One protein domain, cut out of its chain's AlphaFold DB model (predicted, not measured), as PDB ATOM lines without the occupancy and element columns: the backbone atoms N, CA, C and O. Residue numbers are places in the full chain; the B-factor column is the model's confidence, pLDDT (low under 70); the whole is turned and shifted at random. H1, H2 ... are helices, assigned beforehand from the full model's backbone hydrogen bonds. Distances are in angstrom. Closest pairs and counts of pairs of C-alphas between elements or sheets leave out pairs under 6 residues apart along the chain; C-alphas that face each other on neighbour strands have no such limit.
ATOM      1  N   GLU A   4     122.599 164.524 159.967       94.81
ATOM      2  CA  GLU A   4     121.416 164.937 159.210       94.81
ATOM      3  C   GLU A   4     120.163 164.301 159.810       94.81
ATOM      4  O   GLU A   4     119.186 165.000 160.082       94.81
ATOM      5  N   LYS A   5     120.228 163.002 160.108       95.94
ATOM      6  CA  LYS A   5     119.149 162.271 160.780       95.94
ATOM      7  C   LYS A   5     118.912 162.765 162.206       95.94
ATOM      8  O   LYS A   5     117.759 162.942 162.592       95.94
ATOM      9  N   ILE A   6     119.977 163.053 162.966       95.69
ATOM     10  CA  ILE A   6     119.860 163.647 164.312       95.69
ATOM     11  C   ILE A   6     119.097 164.976 164.246       95.69
ATOM     12  O   ILE A   6     118.116 165.148 164.963       95.69
ATOM     13  N   ASN A   7     119.470 165.873 163.328       95.75
ATOM     14  CA  ASN A   7     118.795 167.163 163.164       95.75
ATOM     15  C   ASN A   7     117.319 167.012 162.752       95.75
ATOM     16  O   ASN A   7     116.495 167.862 163.085       95.75
ATOM     17  N   GLN A   8     116.967 165.970 161.991       96.56
ATOM     18  CA  GLN A   8     115.567 165.681 161.661       96.56
ATOM     19  C   GLN A   8     114.783 165.244 162.904       96.56
ATOM     20  O   GLN A   8     113.680 165.733 163.125       96.56
ATOM     21  N   ILE A   9     115.363 164.382 163.742       97.50
ATOM     22  CA  ILE A   9     114.735 163.945 164.996       97.50
ATOM     23  C   ILE A   9     114.576 165.121 165.963       97.50
ATOM     24  O   ILE A   9     113.493 165.309 166.508       97.50
ATOM     25  N   GLU A  10     115.606 165.955 166.122       96.50
ATOM     26  CA  GLU A  10     115.568 167.148 166.978       96.50
ATOM     27  C   GLU A  10     114.416 168.090 166.591       96.50
ATOM     28  O   GLU A  10     113.657 168.542 167.449       96.50
ATOM     29  N   LYS A  11     114.213 168.320 165.286       95.94
ATOM     30  CA  LYS A  11     113.086 169.124 164.788       95.94
ATOM     31  C   LYS A  11     111.731 168.545 165.170       95.94
ATOM     32  O   LYS A  11     110.835 169.315 165.489       95.94
ATOM     33  N   ILE A  12     111.573 167.222 165.137       97.38
ATOM     34  CA  ILE A  12     110.322 166.564 165.535       97.38
ATOM     35  C   ILE A  12     110.109 166.712 167.044       97.38
ATOM     36  O   ILE A  12     109.013 167.069 167.471       97.38
ATOM     37  N   LEU A  13     111.149 166.453 167.844       96.19
ATOM     38  CA  LEU A  13     111.086 166.475 169.309       96.19
ATOM     39  C   LEU A  13     110.756 167.861 169.872       96.19
ATOM     40  O   LEU A  13     109.999 167.962 170.838       96.19
ATOM     41  N   TYR A  14     111.292 168.913 169.253       94.75
ATOM     42  CA  TYR A  14     111.129 170.298 169.698       94.75
ATOM     43  C   TYR A  14     110.196 171.126 168.806       94.75
ATOM     44  O   TYR A  14     110.173 172.353 168.917       94.75
ATOM     45  N   SER A  15     109.422 170.487 167.921       93.38
ATOM     46  CA  SER A  15     108.462 171.199 167.073       93.38
ATOM     47  C   SER A  15     107.381 171.879 167.916       93.38
ATOM     48  O   SER A  15     106.697 171.232 168.710       93.38
ATOM     49  N   GLU A  16     107.165 173.172 167.684       90.25
ATOM     50  CA  GLU A  16     106.003 173.892 168.218       90.25
ATOM     51  C   GLU A  16     104.729 173.609 167.398       90.25
ATOM     52  O   GLU A  16     103.618 173.716 167.921       90.25
ATOM     53  N   ASP A  17     104.873 173.213 166.124       93.25
ATOM     54  CA  ASP A  17     103.760 172.764 165.287       93.25
ATOM     55  C   ASP A  17     103.607 171.245 165.390       93.25
ATOM     56  O   ASP A  17     104.356 170.439 164.823       93.25
ATOM     57  N   PHE A  18     102.579 170.863 166.131       89.69
ATOM     58  CA  PHE A  18     102.246 169.478 166.386       89.69
ATOM     59  C   PHE A  18     101.827 168.704 165.115       89.69
ATOM     60  O   PHE A  18     102.163 167.527 164.968       89.69
ATOM     61  N   ASN A  19     101.141 169.343 164.160       94.00
ATOM     62  CA  ASN A  19     100.739 168.684 162.908       94.00
ATOM     63  C   ASN A  19     101.932 168.483 161.972       94.00
ATOM     64  O   ASN A  19     102.012 167.473 161.265       94.00
ATOM     65  N   GLU A  20     102.861 169.438 161.975       94.88
ATOM     66  CA  GLU A  20     104.111 169.314 161.239       94.88
ATOM     67  C   GLU A  20     104.927 168.126 161.760       94.88
ATOM     68  O   GLU A  20     105.323 167.270 160.970       94.88
ATOM     69  N   ALA A  21     105.078 168.004 163.084       96.69
ATOM     70  CA  ALA A  21     105.775 166.880 163.706       96.69
ATOM     71  C   ALA A  21     105.160 165.530 163.307       96.69
ATOM     72  O   ALA A  21     105.878 164.626 162.884       96.69
ATOM     73  N   LEU A  22     103.829 165.398 163.357       97.25
ATOM     74  CA  LEU A  22     103.142 164.174 162.924       97.25
ATOM     75  C   LEU A  22     103.394 163.842 161.448       97.25
ATOM     76  O   LEU A  22     103.598 162.678 161.101       97.25
ATOM     77  N   THR A  23     103.392 164.857 160.583       96.31
ATOM     78  CA  THR A  23     103.659 164.687 159.149       96.31
ATOM     79  C   THR A  23     105.095 164.227 158.915       96.31
ATOM     80  O   THR A  23     105.325 163.305 158.132       96.31
ATOM     81  N   GLN A  24     106.053 164.819 159.632       97.38
ATOM     82  CA  GLN A  24     107.455 164.418 159.573       97.38
ATOM     83  C   GLN A  24     107.622 162.963 160.028       97.38
ATOM     84  O   GLN A  24     108.208 162.176 159.286       97.38
ATOM     85  N   VAL A  25     107.022 162.565 161.158       98.31
ATOM     86  CA  VAL A  25     107.055 161.170 161.638       98.31
ATOM     87  C   VAL A  25     106.494 160.206 160.602       98.31
ATOM     88  O   VAL A  25     107.109 159.175 160.347       98.31
ATOM     89  N   ALA A  26     105.361 160.531 159.974       96.88
ATOM     90  CA  ALA A  26     104.754 159.683 158.948       96.88
ATOM     91  C   ALA A  26     105.636 159.517 157.695       96.88
ATOM     92  O   ALA A  26     105.517 158.514 156.998       96.88
ATOM     93  N   SER A  27     106.519 160.481 157.415       96.88
ATOM     94  CA  SER A  27     107.436 160.451 156.269       96.88
ATOM     95  C   SER A  27     108.778 159.759 156.534       96.88
ATOM     96  O   SER A  27     109.564 159.599 155.604       96.88
ATOM     97  N   ILE A  28     109.064 159.345 157.776       98.00
ATOM     98  CA  ILE A  28     110.319 158.656 158.098       98.00
ATOM     99  C   ILE A  28     110.342 157.280 157.420       98.00
ATOM    100  O   ILE A  28     109.499 156.421 157.690       98.00
ATOM    101  N   GLU A  29     111.348 157.063 156.573       96.81
ATOM    102  CA  GLU A  29     111.602 155.784 155.895       96.81
ATOM    103  C   GLU A  29     112.618 154.897 156.628       96.81
ATOM    104  O   GLU A  29     112.737 153.703 156.349       96.81
ATOM    105  N   ASP A  30     113.349 155.471 157.581       96.25
ATOM    106  CA  ASP A  30     114.404 154.796 158.324       96.25
ATOM    107  C   ASP A  30     113.891 154.285 159.681       96.25
ATOM    108  O   ASP A  30     113.508 155.060 160.559       96.25
ATOM    109  N   SER A  31     113.908 152.964 159.870       96.12
ATOM    110  CA  SER A  31     113.474 152.332 161.119       96.12
ATOM    111  C   SER A  31     114.354 152.702 162.321       96.12
ATOM    112  O   SER A  31     113.841 152.815 163.430       96.12
ATOM    113  N   GLU A  32     115.661 152.925 162.125       96.31
ATOM    114  CA  GLU A  32     116.576 153.365 163.193       96.31
ATOM    115  C   GLU A  32     116.193 154.765 163.683       96.31
ATOM    116  O   GLU A  32     116.210 155.030 164.884       96.31
ATOM    117  N   MET A  33     115.766 155.652 162.777       97.56
ATOM    118  CA  MET A  33     115.294 156.982 163.168       97.56
ATOM    119  C   MET A  33     114.024 156.917 164.017       97.56
ATOM    120  O   MET A  33     113.923 157.651 164.997       97.56
ATOM    121  N   LEU A  34     113.072 156.038 163.679       98.19
ATOM    122  CA  LEU A  34     111.868 155.828 164.495       98.19
ATOM    123  C   LEU A  34     112.218 155.293 165.887       98.19
ATOM    124  O   LEU A  34     111.647 155.749 166.880       98.19
ATOM    125  N   TYR A  35     113.180 154.372 165.960       97.88
ATOM    126  CA  TYR A  35     113.684 153.837 167.219       97.88
ATOM    127  C   TYR A  35     114.306 154.942 168.089       97.88
ATOM    128  O   TYR A  35     113.908 155.130 169.237       97.88
ATOM    129  N   VAL A  36     115.234 155.734 167.540       97.75
ATOM    130  CA  VAL A  36     115.893 156.814 168.295       97.75
ATOM    131  C   VAL A  36     114.916 157.931 168.670       97.75
ATOM    132  O   VAL A  36     115.012 158.481 169.769       97.75
ATOM    133  N   LEU A  37     113.948 158.239 167.801       98.25
ATOM    134  CA  LEU A  37     112.884 159.195 168.099       98.25
ATOM    135  C   LEU A  37     112.047 158.735 169.300       98.25
ATOM    136  O   LEU A  37     111.837 159.515 170.224       98.25
ATOM    137  N   ALA A  38     111.596 157.478 169.314       97.88
ATOM    138  CA  ALA A  38     110.823 156.933 170.430       97.88
ATOM    139  C   ALA A  38     111.617 156.926 171.748       97.88
ATOM    140  O   ALA A  38     111.038 157.154 172.810       97.88
ATOM    141  N   ALA A  39     112.933 156.702 171.679       97.06
ATOM    142  CA  ALA A  39     113.807 156.678 172.848       97.06
ATOM    143  C   ALA A  39     114.068 158.069 173.456       97.06
ATOM    144  O   ALA A  39     114.228 158.175 174.669       97.06
ATOM    145  N   ASN A  40     114.099 159.126 172.635       97.69
ATOM    146  CA  ASN A  40     114.324 160.506 173.090       97.69
ATOM    147  C   ASN A  40     113.025 161.297 173.320       97.69
ATOM    148  O   ASN A  40     113.060 162.420 173.820       97.69
ATOM    149  N   TYR A  41     111.866 160.750 172.951       97.50
ATOM    150  CA  TYR A  41     110.594 161.447 173.110       97.50
ATOM    151  C   TYR A  41     110.257 161.704 174.584       97.50
ATOM    152  O   TYR A  41     110.292 160.796 175.413       97.50
ATOM    153  N   ASN A  42     109.852 162.937 174.903       95.38
ATOM    154  CA  ASN A  42     109.307 163.259 176.216       95.38
ATOM    155  C   ASN A  42     107.880 162.704 176.351       95.38
ATOM    156  O   ASN A  42     106.925 163.293 175.846       95.38
ATOM    157  N   TRP A  43     107.729 161.594 177.071       93.56
ATOM    158  CA  TRP A  43     106.450 160.901 177.254       93.56
ATOM    159  C   TRP A  43     105.385 161.722 177.998       93.56
ATOM    160  O   TRP A  43     104.194 161.451 177.830       93.56
ATOM    161  N   ASP A  44     105.779 162.782 178.713       92.56
ATOM    162  CA  ASP A  44     104.842 163.741 179.312       92.56
ATOM    163  C   ASP A  44     104.073 164.560 178.255       92.56
ATOM    164  O   ASP A  44     103.003 165.097 178.543       92.56
ATOM    165  N   ASN A  45     104.557 164.610 177.005       93.12
ATOM    166  CA  ASN A  45     103.878 165.279 175.889       93.12
ATOM    167  C   ASN A  45     102.695 164.461 175.321       93.12
ATOM    168  O   ASN A  45     102.059 164.863 174.343       93.12
ATOM    169  N   GLY A  46     102.377 163.310 175.920       94.12
ATOM    170  CA  GLY A  46     101.239 162.473 175.547       94.12
ATOM    171  C   GLY A  46     101.535 161.494 174.409       94.12
ATOM    172  O   GLY A  46     102.671 161.315 173.978       94.12
ATOM    173  N   LEU A  47     100.492 160.818 173.916       96.44
ATOM    174  CA  LEU A  47     100.640 159.606 173.099       96.44
ATOM    175  C   LEU A  47     100.654 159.833 171.589       96.44
ATOM    176  O   LEU A  47     100.743 158.866 170.835       96.44
ATOM    177  N   ASN A  48     100.552 161.067 171.106       95.88
ATOM    178  CA  ASN A  48     100.333 161.253 169.678       95.88
ATOM    179  C   ASN A  48     101.554 160.906 168.809       95.88
ATOM    180  O   ASN A  48     101.388 160.240 167.789       95.88
ATOM    181  N   ILE A  49     102.765 161.312 169.208       97.62
ATOM    182  CA  ILE A  49     103.995 160.916 168.504       97.62
ATOM    183  C   ILE A  49     104.210 159.397 168.607       97.62
ATOM    184  O   ILE A  49     104.363 158.771 167.559       97.62
ATOM    185  N   PRO A  50     104.099 158.748 169.788       98.31
ATOM    186  CA  PRO A  50     104.114 157.286 169.879       98.31
ATOM    187  C   PRO A  50     103.094 156.595 168.960       98.31
ATOM    188  O   PRO A  50     103.426 155.625 168.282       98.31
ATOM    189  N   LYS A  51     101.860 157.112 168.872       98.44
ATOM    190  CA  LYS A  51     100.830 156.602 167.951       98.44
ATOM    191  C   LYS A  51     101.242 156.747 166.487       98.44
ATOM    192  O   LYS A  51     100.995 155.823 165.716       98.44
ATOM    193  N   ALA A  52     101.854 157.869 166.112       98.31
ATOM    194  CA  ALA A  52     102.346 158.104 164.758       98.31
ATOM    195  C   ALA A  52     103.522 157.185 164.405       98.31
ATOM    196  O   ALA A  52     103.545 156.643 163.303       98.31
ATOM    197  N   ILE A  53     104.437 156.942 165.348       98.62
ATOM    198  CA  ILE A  53     105.535 155.985 165.171       98.62
ATOM    199  C   ILE A  53     104.966 154.587 164.933       98.62
ATOM    200  O   ILE A  53     105.275 153.986 163.915       98.62
ATOM    201  N   ILE A  54     104.065 154.103 165.796       98.50
ATOM    202  CA  ILE A  54     103.429 152.779 165.648       98.50
ATOM    203  C   ILE A  54     102.648 152.639 164.332       98.50
ATOM    204  O   ILE A  54     102.528 151.538 163.801       98.50
ATOM    205  N   ALA A  55     102.081 153.733 163.820       98.12
ATOM    206  CA  ALA A  55     101.338 153.741 162.563       98.12
ATOM    207  C   ALA A  55     102.228 153.863 161.313       98.12
ATOM    208  O   ALA A  55     101.715 153.695 160.210       98.12
ATOM    209  N   ASN A  56     103.518 154.174 161.459       98.44
ATOM    210  CA  ASN A  56     104.443 154.279 160.335       98.44
ATOM    211  C   ASN A  56     104.792 152.873 159.809       98.44
ATOM    212  O   ASN A  56     105.176 151.991 160.577       98.44
ATOM    213  N   ASP A  57     104.730 152.678 158.490       96.81
ATOM    214  CA  ASP A  57     105.045 151.407 157.820       96.81
ATOM    215  C   ASP A  57     106.489 150.924 158.057       96.81
ATOM    216  O   ASP A  57     106.819 149.769 157.782       96.81
ATOM    217  N   ASN A  58     107.388 151.798 158.507       97.69
ATOM    218  CA  ASN A  58     108.775 151.505 158.869       97.69
ATOM    219  C   ASN A  58     108.967 151.192 160.357       97.69
ATOM    220  O   ASN A  58     110.083 150.850 160.748       97.69
ATOM    221  N   CYS A  59     107.906 151.245 161.167       98.31
ATOM    222  CA  CYS A  59     107.958 150.800 162.550       98.31
ATOM    223  C   CYS A  59     108.236 149.300 162.605       98.31
ATOM    224  O   CYS A  59     107.504 148.475 162.045       98.31
ATOM    225  N   ASP A  60     109.305 148.949 163.304       98.00
ATOM    226  CA  ASP A  60     109.742 147.577 163.469       98.00
ATOM    227  C   ASP A  60     109.378 147.028 164.855       98.00
ATOM    228  O   ASP A  60     108.888 147.744 165.736       98.00
ATOM    229  N   MET A  61     109.573 145.723 165.034       98.00
ATOM    230  CA  MET A  61     109.226 145.012 166.267       98.00
ATOM    231  C   MET A  61     109.956 145.571 167.499       98.00
ATOM    232  O   MET A  61     109.344 145.685 168.557       98.00
ATOM    233  N   SER A  62     111.225 145.960 167.376       98.19
ATOM    234  CA  SER A  62     112.042 146.557 168.439       98.19
ATOM    235  C   SER A  62     111.516 147.921 168.852       98.19
ATOM    236  O   SER A  62     111.333 148.156 170.045       98.19
ATOM    237  N   THR A  63     111.179 148.785 167.893       98.50
ATOM    238  CA  THR A  63     110.549 150.082 168.178       98.50
ATOM    239  C   THR A  63     109.185 149.894 168.837       98.50
ATOM    240  O   THR A  63     108.888 150.536 169.844       98.50
ATOM    241  N   GLY A  64     108.366 148.972 168.319       98.44
ATOM    242  CA  GLY A  64     107.055 148.663 168.885       98.44
ATOM    243  C   GLY A  64     107.139 148.132 170.316       98.44
ATOM    244  O   GLY A  64     106.405 148.593 171.191       98.44
ATOM    245  N   LEU A  65     108.061 147.204 170.576       98.62
ATOM    246  CA  LEU A  65     108.282 146.633 171.902       98.62
ATOM    247  C   LEU A  65     108.841 147.668 172.884       98.62
ATOM    248  O   LEU A  65     108.403 147.716 174.032       98.62
ATOM    249  N   MET A  66     109.744 148.540 172.435       98.25
ATOM    250  CA  MET A  66     110.231 149.657 173.238       98.25
ATOM    251  C   MET A  66     109.100 150.613 173.620       98.25
ATOM    252  O   MET A  66     108.930 150.917 174.799       98.25
ATOM    253  N   ILE A  67     108.281 151.031 172.650       98.56
ATOM    254  CA  ILE A  67     107.102 151.872 172.891       98.56
ATOM    255  C   ILE A  67     106.131 151.198 173.860       98.56
ATOM    256  O   ILE A  67     105.606 151.863 174.748       98.56
ATOM    257  N   PHE A  68     105.905 149.890 173.723       98.56
ATOM    258  CA  PHE A  68     105.052 149.138 174.640       98.56
ATOM    259  C   PHE A  68     105.535 149.261 176.090       98.56
ATOM    260  O   PHE A  68     104.735 149.537 176.981       98.56
ATOM    261  N   TYR A  69     106.836 149.101 176.329       98.06
ATOM    262  CA  TYR A  69     107.410 149.194 177.670       98.06
ATOM    263  C   TYR A  69     107.484 150.624 178.207       98.06
ATOM    264  O   TYR A  69     107.129 150.844 179.364       98.06
ATOM    265  N   LEU A  70     107.874 151.596 177.379       97.12
ATOM    266  CA  LEU A  70     107.888 153.015 177.753       97.12
ATOM    267  C   LEU A  70     106.478 153.538 178.077       97.12
ATOM    268  O   LEU A  70     106.315 154.380 178.954       97.12
ATOM    269  N   ALA A  71     105.447 152.976 177.440       96.62
ATOM    270  CA  ALA A  71     104.045 153.255 177.732       96.62
ATOM    271  C   ALA A  71     103.490 152.486 178.951       96.62
ATOM    272  O   ALA A  71     102.274 152.406 179.108       96.62
ATOM    273  N   ASP A  72     104.338 151.899 179.800       95.50
ATOM    274  CA  ASP A  72     103.938 151.109 180.978       95.50
ATOM    275  C   ASP A  72     103.095 149.859 180.633       95.50
ATOM    276  O   ASP A  72     102.218 149.413 181.381       95.50
ATOM    277  N   GLY A  73     103.375 149.248 179.476       96.62
ATOM    278  CA  GLY A  73     102.696 148.046 178.986       96.62
ATOM    279  C   GLY A  73     102.873 146.819 179.882       96.62
ATOM    280  O   GLY A  73     102.063 145.894 179.822       96.62
ATOM    281  N   ILE A  74     103.859 146.813 180.784       95.94
ATOM    282  CA  ILE A  74     104.025 145.747 181.782       95.94
ATOM    283  C   ILE A  74     102.761 145.547 182.632       95.94
ATOM    284  O   ILE A  74     102.448 144.410 182.977       95.94
ATOM    285  N   ARG A  75     101.983 146.609 182.901       95.38
ATOM    286  CA  ARG A  75     100.703 146.492 183.620       95.38
ATOM    287  C   ARG A  75      99.707 145.604 182.889       95.38
ATOM    288  O   ARG A  75      98.988 144.852 183.533       95.38
ATOM    289  N   LEU A  76      99.698 145.643 181.555       96.69
ATOM    290  CA  LEU A  76      98.844 144.773 180.748       96.69
ATOM    291  C   LEU A  76      99.263 143.303 180.862       96.69
ATOM    292  O   LEU A  76      98.404 142.425 180.814       96.69
ATOM    293  N   LEU A  77     100.567 143.039 181.011       96.31
ATOM    294  CA  LEU A  77     101.103 141.685 181.163       96.31
ATOM    295  C   LEU A  77     100.867 141.110 182.568       96.31
ATOM    296  O   LEU A  77     100.701 139.900 182.699       96.31
ATOM    297  N   ASP A  78     100.891 141.958 183.601       93.88
ATOM    298  CA  ASP A  78     100.759 141.551 185.008       93.88
ATOM    299  C   ASP A  78      99.291 141.472 185.459       93.88
ATOM    300  O   ASP A  78      98.878 140.481 186.059       93.88
ATOM    301  N   ASP A  79      98.486 142.488 185.129       92.38
ATOM    302  CA  ASP A  79      97.083 142.593 185.533       92.38
ATOM    303  C   ASP A  79      96.247 143.323 184.466       92.38
ATOM    304  O   ASP A  79      95.987 144.531 184.525       92.38
ATOM    305  N   LYS A  80      95.790 142.553 183.476       91.56
ATOM    306  CA  LYS A  80      94.938 143.044 182.386       91.56
ATOM    307  C   LYS A  80      93.626 143.667 182.878       91.56
ATOM    308  O   LYS A  80      93.161 144.634 182.272       91.56
ATOM    309  N   GLU A  81      93.045 143.142 183.956       91.31
ATOM    310  CA  GLU A  81      91.788 143.651 184.514       91.31
ATOM    311  C   GLU A  81      91.986 145.066 185.078       91.31
ATOM    312  O   GLU A  81      91.187 145.961 184.794       91.31
ATOM    313  N   SER A  82      93.101 145.314 185.774       91.50
ATOM    314  CA  SER A  82      93.433 146.655 186.274       91.50
ATOM    315  C   SER A  82      93.586 147.692 185.156       91.50
ATOM    316  O   SER A  82      93.175 148.842 185.312       91.50
ATOM    317  N   VAL A  83      94.129 147.291 184.001       93.25
ATOM    318  CA  VAL A  83      94.254 148.161 182.823       93.25
ATOM    319  C   VAL A  83      92.878 148.490 182.252       93.25
ATOM    320  O   VAL A  83      92.603 149.650 181.939       93.25
ATOM    321  N   GLU A  84      92.001 147.490 182.139       89.81
ATOM    322  CA  GLU A  84      90.614 147.656 181.684       89.81
ATOM    323  C   GLU A  84      89.786 148.552 182.610       89.81
ATOM    324  O   GLU A  84      88.927 149.287 182.130       89.81
ATOM    325  N   GLN A  85      90.073 148.542 183.910       91.81
ATOM    326  CA  GLN A  85      89.358 149.328 184.920       91.81
ATOM    327  C   GLN A  85      90.053 150.654 185.275       91.81
ATOM    328  O   GLN A  85      89.584 151.377 186.153       91.81
ATOM    329  N   SER A  86      91.156 151.001 184.602       90.56
ATOM    330  CA  SER A  86      91.981 152.171 184.939       90.56
ATOM    331  C   SER A  86      91.278 153.523 184.754       90.56
ATOM    332  O   SER A  86      91.706 154.516 185.339       90.56
ATOM    333  N   GLY A  87      90.228 153.581 183.925       89.50
ATOM    334  CA  GLY A  87      89.573 154.829 183.516       89.50
ATOM    335  C   GLY A  87      90.427 155.708 182.591       89.50
ATOM    336  O   GLY A  87      90.066 156.855 182.335       89.50
ATOM    337  N   LEU A  88      91.564 155.192 182.105       91.00
ATOM    338  CA  LEU A  88      92.470 155.853 181.166       91.00
ATOM    339  C   LEU A  88      92.300 155.246 179.770       91.00
ATOM    340  O   LEU A  88      93.189 154.560 179.262       91.00
ATOM    341  N   ASP A  89      91.137 155.483 179.167       91.94
ATOM    342  CA  ASP A  89      90.707 154.795 177.945       91.94
ATOM    343  C   ASP A  89      91.734 154.939 176.815       91.94
ATOM    344  O   ASP A  89      92.202 153.931 176.291       91.94
ATOM    345  N   GLU A  90      92.194 156.165 176.532       95.38
ATOM    346  CA  GLU A  90      93.150 156.435 175.450       95.38
ATOM    347  C   GLU A  90      94.471 155.665 175.607       95.38
ATOM    348  O   GLU A  90      94.997 155.104 174.641       95.38
ATOM    349  N   TRP A  91      95.014 155.637 176.824       96.50
ATOM    350  CA  TRP A  91      96.245 154.917 177.128       96.50
ATOM    351  C   TRP A  91      96.028 153.406 177.067       96.50
ATOM    352  O   TRP A  91      96.808 152.696 176.431       96.50
ATOM    353  N   SER A  92      94.944 152.915 177.672       96.56
ATOM    354  CA  SER A  92      94.642 151.485 177.726       96.56
ATOM    355  C   SER A  92      94.402 150.904 176.327       96.56
ATOM    356  O   SER A  92      94.892 149.818 176.013       96.56
ATOM    357  N   GLU A  93      93.702 151.637 175.456       96.75
ATOM    358  CA  GLU A  93      93.488 151.279 174.055       96.75
ATOM    359  C   GLU A  93      94.805 151.275 173.281       96.75
ATOM    360  O   GLU A  93      95.062 150.354 172.500       96.75
ATOM    361  N   PHE A  94      95.661 152.270 173.523       98.00
ATOM    362  CA  PHE A  94      96.967 152.359 172.884       98.00
ATOM    363  C   PHE A  94      97.848 151.151 173.217       98.00
ATOM    364  O   PHE A  94      98.288 150.459 172.298       98.00
ATOM    365  N   ILE A  95      98.061 150.829 174.496       97.69
ATOM    366  CA  ILE A  95      98.938 149.708 174.870       97.69
ATOM    367  C   ILE A  95      98.374 148.352 174.435       97.69
ATOM    368  O   ILE A  95      99.137 147.488 174.007       97.69
ATOM    369  N   LYS A  96      97.043 148.171 174.454       97.38
ATOM    370  CA  LYS A  96      96.387 146.959 173.927       97.38
ATOM    371  C   LYS A  96      96.596 146.824 172.421       97.38
ATOM    372  O   LYS A  96      96.848 145.722 171.938       97.38
ATOM    373  N   LYS A  97      96.517 147.934 171.681       97.88
ATOM    374  CA  LYS A  97      96.796 147.953 170.243       97.88
ATOM    375  C   LYS A  97      98.249 147.571 169.966       97.88
ATOM    376  O   LYS A  97      98.481 146.709 169.125       97.88
ATOM    377  N   VAL A  98      99.212 148.174 170.665       98.44
ATOM    378  CA  VAL A  98     100.638 147.855 170.475       98.44
ATOM    379  C   VAL A  98     100.920 146.392 170.828       98.44
ATOM    380  O   VAL A  98     101.554 145.697 170.037       98.44
ATOM    381  N   TYR A  99     100.379 145.896 171.947       98.06
ATOM    382  CA  TYR A  99     100.460 144.482 172.327       98.06
ATOM    383  C   TYR A  99      99.979 143.564 171.200       98.06
ATOM    384  O   TYR A  99     100.700 142.650 170.810       98.06
ATOM    385  N   LEU A 100      98.796 143.837 170.637       97.75
ATOM    386  CA  LEU A 100      98.223 143.021 169.567       97.75
ATOM    387  C   LEU A 100      99.112 143.015 168.318       97.75
ATOM    388  O   LEU A 100      99.327 141.955 167.743       97.75
ATOM    389  N   LEU A 101      99.641 144.175 167.907       98.00
ATOM    390  CA  LEU A 101     100.519 144.286 166.733       98.00
ATOM    391  C   LEU A 101     101.812 143.467 166.897       98.00
ATOM    392  O   LEU A 101     102.285 142.861 165.934       98.00
ATOM    393  N   ILE A 102     102.363 143.430 168.113       97.81
ATOM    394  CA  ILE A 102     103.529 142.604 168.455       97.81
ATOM    395  C   ILE A 102     103.140 141.121 168.467       97.81
ATOM    396  O   ILE A 102     103.828 140.300 167.866       97.81
ATOM    397  N   GLU A 103     102.026 140.769 169.113       96.44
ATOM    398  CA  GLU A 103     101.555 139.385 169.254       96.44
ATOM    399  C   GLU A 103     101.288 138.717 167.898       96.44
ATOM    400  O   GLU A 103     101.685 137.572 167.684       96.44
ATOM    401  N   ILE A 104     100.673 139.439 166.954       96.06
ATOM    402  CA  ILE A 104     100.400 138.927 165.602       96.06
ATOM    403  C   ILE A 104     101.582 139.102 164.637       96.06
ATOM    404  O   ILE A 104     101.460 138.745 163.464       96.06
ATOM    405  N   ASN A 105     102.708 139.653 165.109       93.62
ATOM    406  CA  ASN A 105     103.915 139.913 164.326       93.62
ATOM    407  C   ASN A 105     103.640 140.744 163.051       93.62
ATOM    408  O   ASN A 105     104.094 140.394 161.961       93.62
ATOM    409  N   SER A 106     102.849 141.820 163.169       93.69
ATOM    410  CA  SER A 106     102.469 142.680 162.031       93.69
ATOM    411  C   SER A 106     103.405 143.865 161.785       93.69
ATOM    412  O   SER A 106     103.234 144.563 160.788       93.69
ATOM    413  N   LEU A 107     104.348 144.135 162.691       95.06
ATOM    414  CA  LEU A 107     105.363 145.178 162.503       95.06
ATOM    415  C   LEU A 107     106.527 144.648 161.656       95.06
ATOM    416  O   LEU A 107     106.690 143.438 161.479       95.06
ATOM    417  N   LYS A 108     107.363 145.548 161.127       93.88
ATOM    418  CA  LYS A 108     108.534 145.130 160.348       93.88
ATOM    419  C   LYS A 108     109.524 144.334 161.192       93.88
ATOM    420  O   LYS A 108     109.688 144.556 162.389       93.88
ATOM    421  N   THR A 109     110.236 143.421 160.537       93.75
ATOM    422  CA  THR A 109     111.355 142.715 161.161       93.75
ATOM    423  C   THR A 109     112.446 143.701 161.549       93.75
ATOM    424  O   THR A 109     112.872 144.521 160.733       93.75
ATOM    425  N   SER A 110     112.914 143.579 162.784       93.50
ATOM    426  CA  SER A 110     113.921 144.472 163.337       93.50
ATOM    427  C   SER A 110     115.336 144.144 162.914       93.50
ATOM    428  O   SER A 110     115.697 142.987 162.703       93.50
ATOM    429  N   ARG A 111     116.142 145.202 162.825       93.44
ATOM    430  CA  ARG A 111     117.608 145.113 162.740       93.44
ATOM    431  C   ARG A 111     118.274 145.447 164.068       93.44
ATOM    432  O   ARG A 111     119.305 144.865 164.381       93.44
ATOM    433  N   VAL A 112     117.674 146.363 164.821       95.00
ATOM    434  CA  VAL A 112     118.156 146.854 166.115       95.00
ATOM    435  C   VAL A 112     117.653 145.936 167.223       95.00
ATOM    436  O   VAL A 112     116.524 145.443 167.148       95.00
ATOM    437  N   SER A 113     118.476 145.678 168.233       96.69
ATOM    438  CA  SER A 113     118.060 144.920 169.411       96.69
ATOM    439  C   SER A 113     117.140 145.756 170.311       96.69
ATOM    440  O   SER A 113     117.200 146.980 170.341       96.69
ATOM    441  N   TYR A 114     116.290 145.098 171.094       97.69
ATOM    442  CA  TYR A 114     115.648 145.743 172.236       97.69
ATOM    443  C   TYR A 114     115.506 144.742 173.371       97.69
ATOM    444  O   TYR A 114     115.024 143.627 173.165       97.69
ATOM    445  N   ARG A 115     115.900 145.135 174.584       95.81
ATOM    446  CA  ARG A 115     115.754 144.302 175.779       95.81
ATOM    447  C   ARG A 115     114.883 145.014 176.810       95.81
ATOM    448  O   ARG A 115     115.288 146.063 177.301       95.81
ATOM    449  N   PRO A 116     113.723 144.438 177.169       95.81
ATOM    450  CA  PRO A 116     112.917 144.940 178.270       95.81
ATOM    451  C   PRO A 116     113.719 144.995 179.571       95.81
ATOM    452  O   PRO A 116     114.434 144.047 179.908       95.81
ATOM    453  N   GLU A 117     113.542 146.057 180.352       94.25
ATOM    454  CA  GLU A 117     114.170 146.215 181.670       94.25
ATOM    455  C   GLU A 117     113.449 145.390 182.753       94.25
ATOM    456  O   GLU A 117     113.015 145.887 183.792       94.25
ATOM    457  N   LEU A 118     113.292 144.090 182.507       95.50
ATOM    458  CA  LEU A 118     112.668 143.164 183.440       95.50
ATOM    459  C   LEU A 118     113.707 142.519 184.353       95.50
ATOM    460  O   LEU A 118     114.694 141.921 183.918       95.50
ATOM    461  N   THR A 119     113.431 142.520 185.653       95.31
ATOM    462  CA  THR A 119     114.174 141.661 186.577       95.31
ATOM    463  C   THR A 119     113.855 140.187 186.315       95.31
ATOM    464  O   THR A 119     112.749 139.819 185.912       95.31
ATOM    465  N   LYS A 120     114.793 139.295 186.666       94.75
ATOM    466  CA  LYS A 120     114.572 137.835 186.607       94.75
ATOM    467  C   LYS A 120     113.313 137.398 187.364       94.75
ATOM    468  O   LYS A 120     112.651 136.448 186.957       94.75
ATOM    469  N   VAL A 121     112.988 138.083 188.465       95.69
ATOM    470  CA  VAL A 121     111.799 137.795 189.279       95.69
ATOM    471  C   VAL A 121     110.522 138.217 188.554       95.69
ATOM    472  O   VAL A 121     109.577 137.432 188.539       95.69
ATOM    473  N   GLN A 122     110.485 139.405 187.942       95.88
ATOM    474  CA  GLN A 122     109.336 139.852 187.143       95.88
ATOM    475  C   GLN A 122     109.094 138.913 185.962       95.88
ATOM    476  O   GLN A 122     108.001 138.369 185.843       95.88
ATOM    477  N   ALA A 123     110.127 138.624 185.166       96.31
ATOM    478  CA  ALA A 123     110.003 137.719 184.024       96.31
ATOM    479  C   ALA A 123     109.518 136.317 184.440       96.31
ATOM    480  O   ALA A 123     108.661 135.722 183.787       96.31
ATOM    481  N   PHE A 124     110.013 135.795 185.570       95.69
ATOM    482  CA  PHE A 124     109.543 134.524 186.119       95.69
ATOM    483  C   PHE A 124     108.065 134.565 186.533       95.69
ATOM    484  O   PHE A 124     107.332 133.618 186.252       95.69
ATOM    485  N   LYS A 125     107.622 135.638 187.202       96.25
ATOM    486  CA  LYS A 125     106.222 135.806 187.619       96.25
ATOM    487  C   LYS A 125     105.288 135.886 186.415       96.25
ATOM    488  O   LYS A 125     104.322 135.130 186.382       96.25
ATOM    489  N   LEU A 126     105.626 136.713 185.426       96.75
ATOM    490  CA  LEU A 126     104.849 136.872 184.195       96.75
ATOM    491  C   LEU A 126     104.707 135.536 183.455       96.75
ATOM    492  O   LEU A 126     103.593 135.102 183.183       96.75
ATOM    493  N   ARG A 127     105.813 134.808 183.244       96.19
ATOM    494  CA  ARG A 127     105.783 133.482 182.599       96.19
ATOM    495  C   ARG A 127     104.979 132.446 183.383       96.19
ATOM    496  O   ARG A 127     104.393 131.541 182.802       96.19
ATOM    497  N   LYS A 128     104.981 132.529 184.715       95.56
ATOM    498  CA  LYS A 128     104.194 131.622 185.557       95.56
ATOM    499  C   LYS A 128     102.699 131.941 185.488       95.56
ATOM    500  O   LYS A 128     101.899 131.011 185.525       95.56
ATOM    501  N   ALA A 129     102.338 133.222 185.445       94.44
ATOM    502  CA  ALA A 129     100.953 133.674 185.355       94.44
ATOM    503  C   ALA A 129     100.355 133.398 183.968       94.44
ATOM    504  O   ALA A 129      99.216 132.947 183.878       94.44
ATOM    505  N   ASN A 130     101.144 133.597 182.908       94.50
ATOM    506  CA  ASN A 130     100.763 133.326 181.529       94.50
ATOM    507  C   ASN A 130     101.869 132.529 180.800       94.50
ATOM    508  O   ASN A 130     102.787 133.131 180.237       94.50
ATOM    509  N   PRO A 131     101.804 131.181 180.807       93.31
ATOM    510  CA  PRO A 131     102.789 130.326 180.136       93.31
ATOM    511  C   PRO A 131     102.860 130.499 178.616       93.31
ATOM    512  O   PRO A 131     103.902 130.207 178.034       93.31
ATOM    513  N   ASP A 132     101.778 130.980 177.999       93.81
ATOM    514  CA  ASP A 132     101.671 131.190 176.553       93.81
ATOM    515  C   ASP A 132     102.076 132.613 176.133       93.81
ATOM    516  O   ASP A 132     102.024 132.946 174.948       93.81
ATOM    517  N   LEU A 133     102.496 133.465 177.083       94.69
ATOM    518  CA  LEU A 133     102.986 134.808 176.785       94.69
ATOM    519  C   LEU A 133     104.164 134.721 175.797       94.69
ATOM    520  O   LEU A 133     105.161 134.058 176.112       94.69
ATOM    521  N   PRO A 134     104.105 135.410 174.641       95.12
ATOM    522  CA  PRO A 134     105.193 135.377 173.677       95.12
ATOM    523  C   PRO A 134     106.526 135.778 174.313       95.12
ATOM    524  O   PRO A 134     106.633 136.817 174.970       95.12
ATOM    525  N   ALA A 135     107.560 134.961 174.083       95.19
ATOM    526  CA  ALA A 135     108.878 135.133 174.699       95.19
ATOM    527  C   ALA A 135     109.482 136.520 174.437       95.19
ATOM    528  O   ALA A 135     110.198 137.038 175.285       95.19
ATOM    529  N   ILE A 136     109.122 137.155 173.318       96.12
ATOM    530  CA  ILE A 136     109.553 138.503 172.938       96.12
ATOM    531  C   ILE A 136     109.253 139.555 174.016       96.12
ATOM    532  O   ILE A 136     110.070 140.440 174.256       96.12
ATOM    533  N   PHE A 137     108.134 139.424 174.739       97.75
ATOM    534  CA  PHE A 137     107.809 140.330 175.836       97.75
ATOM    535  C   PHE A 137     108.740 140.125 177.032       97.75
ATOM    536  O   PHE A 137     108.960 141.061 177.783       97.75
ATOM    537  N   LEU A 138     109.312 138.938 177.225       97.06
ATOM    538  CA  LEU A 138     110.161 138.627 178.380       97.06
ATOM    539  C   LEU A 138     111.658 138.745 178.082       97.06
ATOM    540  O   LEU A 138     112.433 139.141 178.949       97.06
ATOM    541  N   GLU A 139     112.062 138.349 176.880       95.50
ATOM    542  CA  GLU A 139     113.458 138.156 176.472       95.50
ATOM    543  C   GLU A 139     113.950 139.278 175.546       95.50
ATOM    544  O   GLU A 139     115.159 139.520 175.448       95.50
ATOM    545  N   GLY A 140     113.015 140.004 174.927       96.44
ATOM    546  CA  GLY A 140     113.298 141.051 173.959       96.44
ATOM    547  C   GLY A 140     113.517 140.523 172.545       96.44
ATOM    548  O   GLY A 140     113.102 139.420 172.190       96.44
TER     549      GLY A 140
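AT A GLANCE: This is residues 4 to 140 of the 151 residues of the protein "DUF4274 domain-containing protein" of Listeria booriae (UniProt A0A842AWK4). The longest helix, H8, ends a row H2, H4, H8 that faces a second row H1, H3, H5, so the body is three helix pairs set one after another, H1 with H2, H3 with H4 and H5 with H8. Beyond the pair H5 and H8, the short helices H6, H7 and H10 and the helix H9 make a looser far end, and the unnamed stretch 104 to 119 swings round H5 to reach it. The 137 printed residues have ten named helices, H1 to H10 in order, and no named strand, an all-helix domain. The whole is compact, with a radius of gyration of the C-alphas of 15.2 A and spans of 45 by 35 by 24 A.

IN THESE COORDINATES: Find C-alpha 89 at (90.707, 154.795, 177.945); from there H8 runs 20.8 A to C-alpha 103 at (101.555, 139.385, 169.254). Go back to C-alpha 4 at (121.416, 164.937, 159.210), where H1, residues 4 to 13, begins. H1, H2 at 18 to 27 and H3 at 31 to 40 are each 14.5 A long. H4 at 48 to 55 is 10.4 A and H5 at 61 to 70 is 14.1 A. H6 at 74 to 78 is 6.2 A and H7 at 80 to 84 is 6.4 A. H9 at 120 to 129 is 14.3 A, and H10 at 135 to 139 is 5.8 A.

HOW THE PARTS SIT: Start at H8, which touches H5 at Ile 95 and Phe 68, C-alphas 6.1 A apart, opposite ways at a shallow tilt of 32 degrees, only just short of steep. H5 touches the hub, H3, at Thr 63 and Tyr 35, C-alphas 5.0 A apart, the same way at a shallow tilt of 10 degrees. H3 and H4, a hairpin, only just touch, with 3 pairs of C-alphas within 8 A, the closest Leu 34 and Ile 53. H4 touches H2 at Ala 52 and Leu 22, C-alphas 6.4 A apart. H1 and H2 are a hairpin at a steep tilt of 37 degrees, only just past shallow, closest at the C-alphas of Ile 12 and Ala 21. At the other end, H6 and H7 touch only at the corner, and H6 only just touches H9, with 3 pairs of C-alphas within 8 A. H10 is near H8, while H8 and H9 are apart. In each of the ten helices every O i to N i+4 pair is within hydrogen-bond range.

THE WHOLE: The two C-alphas farthest apart, of Asp 17 and Lys 128, are 45.9 A apart. The printed part has no cut. The one long link is H8 to H9, 16 residues. The mean pLDDT of the printed part is 95.9, and no printed residue is under 70.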